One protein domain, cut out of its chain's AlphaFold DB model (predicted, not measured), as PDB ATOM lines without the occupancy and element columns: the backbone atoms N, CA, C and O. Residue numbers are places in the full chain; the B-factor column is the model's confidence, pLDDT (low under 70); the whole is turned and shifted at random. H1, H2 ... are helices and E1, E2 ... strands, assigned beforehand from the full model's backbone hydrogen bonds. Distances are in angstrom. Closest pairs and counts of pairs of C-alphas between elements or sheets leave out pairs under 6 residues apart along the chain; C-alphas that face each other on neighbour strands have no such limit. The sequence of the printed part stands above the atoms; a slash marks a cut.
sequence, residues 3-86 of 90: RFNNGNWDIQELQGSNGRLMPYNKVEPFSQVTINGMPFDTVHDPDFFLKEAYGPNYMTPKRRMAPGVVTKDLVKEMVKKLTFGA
ATOM      1  N   ARG A   3      11.179 -13.217 -44.423       85.31
ATOM      2  CA  ARG A   3      10.776 -14.569 -44.016       85.31
ATOM      3  C   ARG A   3      11.459 -14.989 -42.711       85.31
ATOM      4  O   ARG A   3      12.649 -14.733 -42.521       85.31
ATOM      5  N   PHE A   4      10.718 -15.668 -41.843       84.06
ATOM      6  CA  PHE A   4      11.224 -16.341 -40.649       84.06
ATOM      7  C   PHE A   4      11.328 -17.859 -40.854       84.06
ATOM      8  O   PHE A   4      10.643 -18.452 -41.691       84.06
ATOM      9  N   ASN A   5      12.153 -18.511 -40.030       81.81
ATOM     10  CA  ASN A   5      12.387 -19.960 -40.092       81.81
ATOM     11  C   ASN A   5      11.138 -20.797 -39.756       81.81
ATOM     12  O   ASN A   5      11.085 -21.973 -40.098       81.81
ATOM     13  N   ASN A   6      10.125 -20.202 -39.120       80.88
ATOM     14  CA  ASN A   6       8.848 -20.846 -38.794       80.88
ATOM     15  C   ASN A   6       7.828 -20.815 -39.950       80.88
ATOM     16  O   ASN A   6       6.671 -21.169 -39.750       80.88
ATOM     17  N   GLY A   7       8.230 -20.355 -41.140       82.06
ATOM     18  CA  GLY A   7       7.348 -20.236 -42.300       82.06
ATOM     19  C   GLY A   7       6.506 -18.959 -42.322       82.06
ATOM     20  O   GLY A   7       5.832 -18.709 -43.312       82.06
ATOM     21  N   ASN A   8       6.561 -18.104 -41.303       87.12
ATOM     22  CA  ASN A   8       5.848 -16.831 -41.348       87.12
ATOM     23  C   ASN A   8       6.675 -15.740 -42.029       87.12
ATOM     24  O   ASN A   8       7.908 -15.753 -42.029       87.12
ATOM     25  N   TRP A   9       5.968 -14.764 -42.577       90.25
ATOM     26  CA  TRP A   9       6.514 -13.561 -43.178       90.25
ATOM     27  C   TRP A   9       6.201 -12.349 -42.312       90.25
ATOM     28  O   TRP A   9       5.051 -12.132 -41.949       90.25
ATOM     29  N   ASP A  10       7.221 -11.552 -42.015       87.75
ATOM     30  CA  ASP A  10       7.089 -10.208 -41.466       87.75
ATOM     31  C   ASP A  10       6.816  -9.221 -42.605       87.75
ATOM     32  O   ASP A  10       7.672  -8.967 -43.473       87.75
ATOM     33  N   ILE A  11       5.603  -8.681 -42.613       86.44
ATOM     34  CA  ILE A  11       5.169  -7.660 -43.554       86.44
ATOM     35  C   ILE A  11       5.114  -6.331 -42.808       86.44
ATOM     36  O   ILE A  11       4.211  -6.074 -42.019       86.44
ATOM     37  N   GLN A  12       6.094  -5.470 -43.093       81.50
ATOM     38  CA  GLN A  12       6.303  -4.218 -42.369       81.50
ATOM     39  C   GLN A  12       5.041  -3.337 -42.324       81.50
ATOM     40  O   GLN A  12       4.706  -2.799 -41.269       81.50
ATOM     41  N   GLU A  13       4.316  -3.250 -43.436       78.88
ATOM     42  CA  GLU A  13       3.111  -2.424 -43.582       78.88
ATOM     43  C   GLU A  13       1.818  -3.110 -43.097       78.88
ATOM     44  O   GLU A  13       0.751  -2.499 -43.119       78.88
ATOM     45  N   LEU A  14       1.876  -4.374 -42.659       83.00
ATOM     46  CA  LEU A  14       0.693  -5.104 -42.202       83.00
ATOM     47  C   LEU A  14       0.361  -4.756 -40.746       83.00
ATOM     48  O   LEU A  14       1.193  -4.898 -39.851       83.00
ATOM     49  N   GLN A  15      -0.890  -4.368 -40.511       79.44
ATOM     50  CA  GLN A  15      -1.494  -4.245 -39.181       79.44
ATOM     51  C   GLN A  15      -2.708  -5.177 -39.092       79.44
ATOM     52  O   GLN A  15      -3.846  -4.725 -39.017       79.44
ATOM     53  N   GLY A  16      -2.453  -6.483 -39.187       79.81
ATOM     54  CA  GLY A  16      -3.485  -7.516 -39.169       79.81
ATOM     55  C   GLY A  16      -3.825  -8.017 -37.768       79.81
ATOM     56  O   GLY A  16      -3.233  -7.606 -36.766       79.81
ATOM     57  N   SER A  17      -4.745  -8.978 -37.705       80.50
ATOM     58  CA  SER A  17      -5.157  -9.634 -36.457       80.50
ATOM     59  C   SER A  17      -3.992 -10.323 -35.729       80.50
ATOM     60  O   SER A  17      -3.954 -10.353 -34.502       80.50
ATOM     61  N   ASN A  18      -2.995 -10.790 -36.488       77.56
ATOM     62  CA  ASN A  18      -1.755 -11.398 -35.993       77.56
ATOM     63  C   ASN A  18      -0.554 -10.427 -36.034       77.56
ATOM     64  O   ASN A  18       0.602 -10.843 -36.167       77.56
ATOM     65  N   GLY A  19      -0.813  -9.120 -35.965       84.00
ATOM     66  CA  GLY A  19       0.208  -8.087 -36.106       84.00
ATOM     67  C   GLY A  19       0.761  -8.038 -37.530       84.00
ATOM     68  O   GLY A  19       0.007  -7.926 -38.494       84.00
ATOM     69  N   ARG A  20       2.087  -8.121 -37.665       85.69
ATOM     70  CA  ARG A  20       2.794  -8.041 -38.958       85.69
ATOM     71  C   ARG A  20       3.001  -9.393 -39.634       85.69
ATOM     72  O   ARG A  20       3.619  -9.463 -40.694       85.69
ATOM     73  N   LEU A  21       2.560 -10.473 -38.994       89.25
ATOM     74  CA  LEU A  21       2.890 -11.825 -39.415       89.25
ATOM     75  C   LEU A  21       1.854 -12.375 -40.389       89.25
ATOM     76  O   LEU A  21       0.658 -12.383 -40.105       89.25
ATOM     77  N   MET A  22       2.343 -12.907 -41.505       88.50
ATOM     78  CA  MET A  22       1.540 -13.595 -42.506       88.50
ATOM     79  C   MET A  22       2.019 -15.041 -42.708       88.50
ATOM     80  O   MET A  22       3.229 -15.273 -42.770       88.50
ATOM     81  N   PRO A  23       1.109 -16.020 -42.852       90.25
ATOM     82  CA  PRO A  23       1.479 -17.390 -43.195       90.25
ATOM     83  C   PRO A  23       2.165 -17.499 -44.562       90.25
ATOM     84  O   PRO A  23       1.786 -16.812 -45.510       90.25
ATOM     85  N   TYR A  24       3.121 -18.424 -44.692       90.56
ATOM     86  CA  TYR A  24       3.830 -18.728 -45.945       90.56
ATOM     87  C   TYR A  24       2.907 -18.819 -47.164       90.56
ATOM     88  O   TYR A  24       3.114 -18.123 -48.151       90.56
ATOM     89  N   ASN A  25       1.867 -19.651 -47.071       91.44
ATOM     90  CA  ASN A  25       0.951 -19.969 -48.168       91.44
ATOM     91  C   ASN A  25       0.030 -18.805 -48.564       91.44
ATOM     92  O   ASN A  25      -0.783 -18.951 -49.469       91.44
ATOM     93  N   LYS A  26       0.103 -17.678 -47.852       92.94
ATOM     94  CA  LYS A  26      -0.579 -16.434 -48.207       92.94
ATOM     95  C   LYS A  26       0.350 -15.454 -48.912       92.94
ATOM     96  O   LYS A  26      -0.154 -14.564 -49.583       92.94
ATOM     97  N   VAL A  27       1.667 -15.652 -48.817       91.44
ATOM     98  CA  VAL A  27       2.698 -14.828 -49.466       91.44
ATOM     99  C   VAL A  27       3.250 -15.500 -50.715       91.44
ATOM    100  O   VAL A  27       3.318 -14.852 -51.753       91.44
ATOM    101  N   GLU A  28       3.598 -16.784 -50.628       91.88
ATOM    102  CA  GLU A  28       4.217 -17.544 -51.712       91.88
ATOM    103  C   GLU A  28       3.304 -18.681 -52.221       91.88
ATOM    104  O   GLU A  28       2.606 -19.312 -51.419       91.88
ATOM    105  N   PRO A  29       3.342 -18.995 -53.532       93.19
ATOM    106  CA  PRO A  29       4.093 -18.281 -54.569       93.19
ATOM    107  C   PRO A  29       3.510 -16.887 -54.833       93.19
ATOM    108  O   PRO A  29       2.297 -16.694 -54.736       93.19
ATOM    109  N   PHE A  30       4.372 -15.928 -55.177       90.88
ATOM    110  CA  PHE A  30       3.917 -14.592 -55.558       90.88
ATOM    111  C   PHE A  30       2.937 -14.673 -56.732       90.88
ATOM    112  O   PHE A  30       3.063 -15.529 -57.611       90.88
ATOM    113  N   SER A  31       1.949 -13.784 -56.719       93.69
ATOM    114  CA  SER A  31       0.978 -13.627 -57.799       93.69
ATOM    115  C   SER A  31       1.108 -12.236 -58.414       93.69
ATOM    116  O   SER A  31       1.911 -11.425 -57.954       93.69
ATOM    117  N   GLN A  32       0.347 -11.949 -59.468       95.12
ATOM    118  CA  GLN A  32       0.409 -10.669 -60.167       95.12
ATOM    119  C   GLN A  32      -0.978 -10.043 -60.260       95.12
ATOM    120  O   GLN A  32      -1.958 -10.712 -60.584       95.12
ATOM    121  N   VAL A  33      -1.053  -8.739 -60.010       92.56
ATOM    122  CA  VAL A  33      -2.257  -7.928 -60.215       92.56
ATOM    123  C   VAL A  33      -1.970  -6.833 -61.229       92.56
ATOM    124  O   VAL A  33      -0.852  -6.339 -61.325       92.56
ATOM    125  N   THR A  34      -2.982  -6.435 -61.996       95.62
ATOM    126  CA  THR A  34      -2.862  -5.324 -62.948       95.62
ATOM    127  C   THR A  34      -3.553  -4.089 -62.387       95.62
ATOM    128  O   THR A  34      -4.759  -4.103 -62.153       95.62
ATOM    129  N   ILE A  35      -2.797  -3.008 -62.198       91.88
ATOM    130  CA  ILE A  35      -3.299  -1.715 -61.727       91.88
ATOM    131  C   ILE A  35      -3.055  -0.695 -62.837       91.88
ATOM    132  O   ILE A  35      -1.917  -0.458 -63.232       91.88
ATOM    133  N   ASN A  36      -4.128  -0.093 -63.360       94.94
ATOM    134  CA  ASN A  36      -4.067   0.880 -64.461       94.94
ATOM    135  C   ASN A  36      -3.294   0.369 -65.697       94.94
ATOM    136  O   ASN A  36      -2.545   1.114 -66.320       94.94
ATOM    137  N   GLY A  37      -3.449  -0.918 -66.029       95.56
ATOM    138  CA  GLY A  37      -2.766  -1.556 -67.161       95.56
ATOM    139  C   GLY A  37      -1.303  -1.935 -66.906       95.56
ATOM    140  O   GLY A  37      -0.687  -2.540 -67.776       95.56
ATOM    141  N   MET A  38      -0.753  -1.627 -65.727       97.25
ATOM    142  CA  MET A  38       0.594  -2.033 -65.333       97.25
ATOM    143  C   MET A  38       0.539  -3.238 -64.387       97.25
ATOM    144  O   MET A  38      -0.230  -3.212 -63.420       97.25
ATOM    145  N   PRO A  39       1.326  -4.291 -64.641       96.31
ATOM    146  CA  PRO A  39       1.371  -5.448 -63.770       96.31
ATOM    147  C   PRO A  39       2.289  -5.207 -62.561       96.31
ATOM    148  O   PRO A  39       3.356  -4.608 -62.686       96.31
ATOM    149  N   PHE A  40       1.879  -5.700 -61.397       93.69
ATOM    150  CA  PHE A  40       2.628  -5.636 -60.147       93.69
ATOM    151  C   PHE A  40       2.610  -6.993 -59.460       93.69
ATOM    152  O   PHE A  40       1.550  -7.612 -59.328       93.69
ATOM    153  N   ASP A  41       3.774  -7.418 -58.985       93.50
ATOM    154  CA  ASP A  41       3.876  -8.599 -58.142       93.50
ATOM    155  C   ASP A  41       3.238  -8.319 -56.779       93.50
ATOM    156  O   ASP A  41       3.351  -7.231 -56.207       93.50
ATOM    157  N   THR A  42       2.548  -9.320 -56.258       92.62
ATOM    158  CA  THR A  42       1.853  -9.275 -54.979       92.62
ATOM    159  C   THR A  42       1.940 -10.633 -54.282       92.62
ATOM    160  O   THR A  42       2.501 -11.604 -54.795       92.62
ATOM    161  N   VAL A  43       1.405 -10.694 -53.070       93.12
ATOM    162  CA  VAL A  43       1.303 -11.919 -52.276       93.12
ATOM    163  C   VAL A  43       0.426 -12.973 -52.970       93.12
ATOM    164  O   VAL A  43      -0.361 -12.655 -53.862       93.12
ATOM    165  N   HIS A  44       0.540 -14.234 -52.557       95.50
ATOM    166  CA  HIS A  44      -0.272 -15.326 -53.102       95.50
ATOM    167  C   HIS A  44      -1.784 -15.085 -52.964       95.50
ATOM    168  O   HIS A  44      -2.542 -15.390 -53.879       95.50
ATOM    169  N   ASP A  45      -2.219 -14.518 -51.831       94.44
ATOM    170  CA  ASP A  45      -3.628 -14.233 -51.540       94.44
ATOM    171  C   ASP A  45      -3.826 -12.744 -51.181       94.44
ATOM    172  O   ASP A  45      -3.816 -12.368 -49.999       94.44
ATOM    173  N   PRO A  46      -3.969 -11.867 -52.196       92.69
ATOM    174  CA  PRO A  46      -4.128 -10.429 -51.985       92.69
ATOM    175  C   PRO A  46      -5.402 -10.084 -51.213       92.69
ATOM    176  O   PRO A  46      -5.399  -9.162 -50.399       92.69
ATOM    177  N   ASP A  47      -6.477 -10.842 -51.418       92.12
ATOM    178  CA  ASP A  47      -7.755 -10.621 -50.743       92.12
ATOM    179  C   ASP A  47      -7.640 -10.860 -49.240       92.12
ATOM    180  O   ASP A  47      -8.165 -10.077 -48.445       92.12
ATOM    181  N   PHE A  48      -6.954 -11.933 -48.836       91.69
ATOM    182  CA  PHE A  48      -6.654 -12.185 -47.431       91.69
ATOM    183  C   PHE A  48      -5.800 -11.060 -46.839       91.69
ATOM    184  O   PHE A  48      -6.146 -10.529 -45.785       91.69
ATOM    185  N   PHE A  49      -4.733 -10.648 -47.533       90.81
ATOM    186  CA  PHE A  49      -3.870  -9.550 -47.086       90.81
ATOM    187  C   PHE A  49      -4.644  -8.248 -46.862       90.81
ATOM    188  O   PHE A  49      -4.509  -7.619 -45.813       90.81
ATOM    189  N   LEU A  50      -5.489  -7.858 -47.819       91.81
ATOM    190  CA  LEU A  50      -6.262  -6.620 -47.741       91.81
ATOM    191  C   LEU A  50      -7.347  -6.678 -46.657       91.81
ATOM    192  O   LEU A  50      -7.561  -5.683 -45.964       91.81
ATOM    193  N   LYS A  51      -7.992  -7.835 -46.456       92.62
ATOM    194  CA  LYS A  51      -8.942  -8.040 -45.350       92.62
ATOM    195  C   LYS A  51      -8.268  -7.949 -43.989       92.62
ATOM    196  O   LYS A  51      -8.840  -7.341 -43.089       92.62
ATOM    197  N   GLU A  52      -7.076  -8.520 -43.837       90.81
ATOM    198  CA  GLU A  52      -6.313  -8.413 -42.592       90.81
ATOM    199  C   GLU A  52      -5.887  -6.965 -42.325       90.81
ATOM    200  O   GLU A  52      -6.060  -6.476 -41.216       90.81
ATOM    201  N   ALA A  53      -5.386  -6.253 -43.340       89.00
ATOM    202  CA  ALA A  53      -4.875  -4.893 -43.174       89.00
ATOM    203  C   ALA A  53      -5.971  -3.826 -42.984       89.00
ATOM    204  O   ALA A  53      -5.786  -2.872 -42.230       89.00
ATOM    205  N   TYR A  54      -7.100  -3.952 -43.687       88.69
ATOM    206  CA  TYR A  54      -8.125  -2.899 -43.774       88.69
ATOM    207  C   TYR A  54      -9.502  -3.329 -43.247       88.69
ATOM    208  O   TYR A  54     -10.426  -2.510 -43.182       88.69
ATOM    209  N   GLY A  55      -9.651  -4.592 -42.849       90.56
ATOM    210  CA  GLY A  55     -10.895  -5.177 -42.362       90.56
ATOM    211  C   GLY A  55     -11.812  -5.720 -43.470       90.56
ATOM    212  O   GLY A  55     -11.562  -5.550 -44.665       90.56
ATOM    213  N   PRO A  56     -12.940  -6.351 -43.097       91.81
ATOM    214  CA  PRO A  56     -13.829  -7.036 -44.045       91.81
ATOM    215  C   PRO A  56     -14.490  -6.097 -45.065       91.81
ATOM    216  O   PRO A  56     -14.865  -6.532 -46.149       91.81
ATOM    217  N   ASN A  57     -14.594  -4.806 -44.746       91.00
ATOM    218  CA  ASN A  57     -15.251  -3.801 -45.582       91.00
ATOM    219  C   ASN A  57     -14.266  -3.046 -46.490       91.00
ATOM    220  O   ASN A  57     -14.581  -1.944 -46.938       91.00
ATOM    221  N   TYR A  58     -13.066  -3.582 -46.731       89.38
ATOM    222  CA  TYR A  58     -12.011  -2.869 -47.459       89.38
ATOM    223  C   TYR A  58     -12.391  -2.501 -48.905       89.38
ATOM    224  O   TYR A  58     -11.984  -1.447 -49.387       89.38
ATOM    225  N   MET A  59     -13.222  -3.314 -49.569       89.94
ATOM    226  CA  MET A  59     -13.754  -3.016 -50.910       89.94
ATOM    227  C   MET A  59     -15.007  -2.135 -50.894       89.94
ATOM    228  O   MET A  59     -15.540  -1.816 -51.954       89.94
ATOM    229  N   THR A  60     -15.503  -1.734 -49.722       92.56
ATOM    230  CA  THR A  60     -16.683  -0.875 -49.618       92.56
ATOM    231  C   THR A  60     -16.254   0.586 -49.759       92.56
ATOM    232  O   THR A  60     -15.591   1.115 -48.857       92.56
ATOM    233  N   PRO A  61     -16.633   1.288 -50.846       87.50
ATOM    234  CA  PRO A  61     -16.201   2.660 -51.057       87.50
ATOM    235  C   PRO A  61     -16.713   3.569 -49.939       87.50
ATOM    236  O   PRO A  61     -17.911   3.631 -49.659       87.50
ATOM    237  N   LYS A  62     -15.809   4.326 -49.316       81.81
ATOM    238  CA  LYS A  62     -16.189   5.403 -48.397       81.81
ATOM    239  C   LYS A  62     -16.419   6.672 -49.203       81.81
ATOM    240  O   LYS A  62     -15.578   7.064 -50.014       81.81
ATOM    241  N   ARG A  63     -17.556   7.333 -48.974       82.75
ATOM    242  CA  ARG A  63     -17.840   8.635 -49.589       82.75
ATOM    243  C   ARG A  63     -16.706   9.596 -49.231       82.75
ATOM    244  O   ARG A  63     -16.470   9.856 -48.053       82.75
ATOM    245  N   ARG A  64     -16.031  10.143 -50.243       79.56
ATOM    246  CA  ARG A  64     -15.088  11.247 -50.037       79.56
ATOM    247  C   ARG A  64     -15.872  12.426 -49.466       79.56
ATOM    248  O   ARG A  64     -16.787  12.932 -50.114       79.56
ATOM    249  N   MET A  65     -15.545  12.834 -48.245       74.88
ATOM    250  CA  MET A  65     -16.017  14.111 -47.724       74.88
ATOM    251  C   MET A  65     -15.191  15.184 -48.421       74.88
ATOM    252  O   MET A  65     -13.962  15.144 -48.369       74.88
ATOM    253  N   ALA A  66     -15.848  16.102 -49.130       71.31
ATOM    254  CA  ALA A  66     -15.147  17.274 -49.629       71.31
ATOM    255  C   ALA A  66     -14.552  18.015 -48.418       71.31
ATOM    256  O   ALA A  66     -15.249  18.144 -47.402       71.31
ATOM    257  N   PRO A  67     -13.285  18.463 -48.481       64.44
ATOM    258  CA  PRO A  67     -12.707  19.249 -47.400       64.44
ATOM    259  C   PRO A  67     -13.626  20.446 -47.115       64.44
ATOM    260  O   PRO A  67     -13.956  21.209 -48.019       64.44
ATOM    261  N   GLY A  68     -14.106  20.552 -45.872       65.25
ATOM    262  CA  GLY A  68     -15.013  21.617 -45.422       65.25
ATOM    263  C   GLY A  68     -16.501  21.256 -45.310       65.25
ATOM    264  O   GLY A  68     -17.261  22.046 -44.756       65.25
ATOM    265  N   VAL A  69     -16.950  20.074 -45.755       65.62
ATOM    266  CA  VAL A  69     -18.355  19.660 -45.568       65.62
ATOM    267  C   VAL A  69     -18.515  18.913 -44.246       65.62
ATOM    268  O   VAL A  69     -18.312  17.701 -44.159       65.62
ATOM    269  N   VAL A  70     -18.926  19.642 -43.211       67.88
ATOM    270  CA  VAL A  70     -19.386  19.055 -41.951       67.88
ATOM    271  C   VAL A  70     -20.780  18.460 -42.176       67.88
ATOM    272  O   VAL A  70     -21.765  19.181 -42.322       67.88
ATOM    273  N   THR A  71     -20.878  17.133 -42.245       71.06
ATOM    274  CA  THR A  71     -22.173  16.445 -42.349       71.06
ATOM    275  C   THR A  71     -22.806  16.268 -40.971       71.06
ATOM    276  O   THR A  71     -22.110  16.168 -39.961       71.06
ATOM    277  N   LYS A  72     -24.140  16.171 -40.920       76.38
ATOM    278  CA  LYS A  72     -24.884  15.904 -39.673       76.38
ATOM    279  C   LYS A  72     -24.398  14.634 -38.964       76.38
ATOM    280  O   LYS A  72     -24.381  14.599 -37.738       76.38
ATOM    281  N   ASP A  73     -23.955  13.632 -39.721       80.12
ATOM    282  CA  ASP A  73     -23.425  12.379 -39.178       80.12
ATOM    283  C   ASP A  73     -22.065  12.569 -38.498       80.12
ATOM    284  O   ASP A  73     -21.858  12.047 -37.406       80.12
ATOM    285  N   LEU A  74     -21.178  13.388 -39.079       75.31
ATOM    286  CA  LEU A  74     -19.901  13.746 -38.459       75.31
ATOM    287  C   LEU A  74     -20.121  14.572 -37.188       75.31
ATOM    288  O   LEU A  74     -19.496  14.293 -36.170       75.31
ATOM    289  N   VAL A  75     -21.058  15.529 -37.208       78.50
ATOM    290  CA  VAL A  75     -21.448  16.279 -35.999       78.50
ATOM    291  C   VAL A  75     -21.968  15.324 -34.931       78.50
ATOM    292  O   VAL A  75     -21.554  15.407 -33.779       78.50
ATOM    293  N   LYS A  76     -22.833  14.373 -35.301       82.12
ATOM    294  CA  LYS A  76     -23.377  13.379 -34.372       82.12
ATOM    295  C   LYS A  76     -22.280  12.483 -33.790       82.12
ATOM    296  O   LYS A  76     -22.311  12.193 -32.595       82.12
ATOM    297  N   GLU A  77     -21.299  12.075 -34.593       83.00
ATOM    298  CA  GLU A  77     -20.155  11.280 -34.133       83.00
ATOM    299  C   GLU A  77     -19.217  12.086 -33.217       83.00
ATOM    300  O   GLU A  77     -18.804  11.584 -32.170       83.00
ATOM    301  N   MET A  78     -18.924  13.344 -33.558       81.94
ATOM    302  CA  MET A  78     -18.109  14.246 -32.735       81.94
ATOM    303  C   MET A  78     -18.780  14.548 -31.391       81.94
ATOM    304  O   MET A  78     -18.137  14.434 -30.349       81.94
ATOM    305  N   VAL A  79     -20.083  14.849 -31.393       83.38
ATOM    306  CA  VAL A  79     -20.876  15.047 -30.168       83.38
ATOM    307  C   VAL A  79     -20.870  13.774 -29.326       83.38
ATOM    308  O   VAL A  79     -20.628  13.841 -28.123       83.38
ATOM    309  N   LYS A  80     -21.039  12.594 -29.937       81.81
ATOM    310  CA  LYS A  80     -20.919  11.315 -29.225       81.81
ATOM    311  C   LYS A  80     -19.543  11.187 -28.556       81.81
ATOM    312  O   LYS A  80     -19.476  10.959 -27.356       81.81
ATOM    313  N   LYS A  81     -18.437  11.407 -29.267       76.00
ATOM    314  CA  LYS A  81     -17.087  11.303 -28.674       76.00
ATOM    315  C   LYS A  81     -16.862  12.282 -27.511       76.00
ATOM    316  O   LYS A  81     -16.265  11.892 -26.515       76.00
ATOM    317  N   LEU A  82     -17.400  13.499 -27.593       78.00
ATOM    318  CA  LEU A  82     -17.311  14.499 -26.519       78.00
ATOM    319  C   LEU A  82     -18.167  14.147 -25.292       78.00
ATOM    320  O   LEU A  82     -17.751  14.385 -24.164       78.00
ATOM    321  N   THR A  83     -19.343  13.547 -25.494       75.88
ATOM    322  CA  THR A  83     -20.276  13.247 -24.391       75.88
ATOM    323  C   THR A  83     -19.891  11.972 -23.629       75.88
ATOM    324  O   THR A  83     -20.142  11.864 -22.431       75.88
ATOM    325  N   PHE A  84     -19.255  10.999 -24.297       62.62
ATOM    326  CA  PHE A  84     -18.830   9.735 -23.677       62.62
ATOM    327  C   PHE A  84     -17.468   9.819 -22.953       62.62
ATOM    328  O   PHE A  84     -17.154   8.927 -22.173       62.62
ATOM    329  N   GLY A  85     -16.684  10.887 -23.149       52.91
ATOM    330  CA  GLY A  85     -15.412  11.116 -22.442       52.91
ATOM    331  C   GLY A  85     -15.538  11.720 -21.034       52.91
ATOM    332  O   GLY A  85     -14.529  11.886 -20.360       52.91
ATOM    333  N   ALA A  86     -16.750  12.053 -20.573       53.62
ATOM    334  CA  ALA A  86     -16.974  12.786 -19.319       53.62
ATOM    335  C   ALA A  86     -17.336  11.910 -18.097       53.62
ATOM    336  O   ALA A  86     -17.674  12.442 -17.043       53.62
TER     337      ALA A  86
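Overview. This is residues 3 to 86 of the 90 residues of an uncharacterized protein of Phytophthora fragariae (UniProt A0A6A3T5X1). A small body has two separate strand hairpins, E1-E2 at one end and E3-E4 at the other, with the short helices H1 and H2 between them; from it a long arm reaches out and ends in the helix H3. The arm, residues 60 to 86, sticks out free, and so does the tip of the second hairpin, residues 34 to 39. The printed part has 84 residues with three named helices and four named strands, in the order E1, E2, H1, E3, E4, H2, H3; both two-stranded sheets are antiparallel, and the class is mixed. The whole is extended, with a radius of gyration of the C-alphas of 18.6 A, and flat, spanning 49 by 37 by 18 A.

Arrangement. E1, residues 8 to 10, and E2, residues 21 to 23, form an antiparallel hairpin, with N 9 and O 22 within hydrogen-bond range at 2.8 A. H1, residues 24 to 27, follows E2 by a tight link. E3, residues 31 to 35, and E4, residues 38 to 42, form the second antiparallel hairpin, with N 33 and O 40 at 2.9 A and N 40 and O 33 at 2.8 A, within hydrogen-bond range. H2, residues 46 to 54, only just touches H1, with 3 pairs of C-alphas within 8 A; the closest are those of Lys 26 and Phe 48, 7.5 A apart. H3, residues 72 to 84, is apart from H2. In H2 and H3 every O i to N i+4 pair is within hydrogen-bond range; H1 is too short for such a pair.

Along the chain. E1 begins at C-alpha 8 (5.848, -16.831, -41.348). E3 is 13.3 A long, E4 12.7 A and H2 11.8 A. H3, 18.2 A long, ends at C-alpha 84 (-18.830, 9.735, -23.677).

Size, cuts and confidence. The two C-alphas farthest apart, those of Gly 37 and Ala 86, are 51.9 A apart. The printed part has no cut. The link from H2 to H3, 17 residues, is long. Residues 67 to 70 and 84 to 86 have pLDDT under 70.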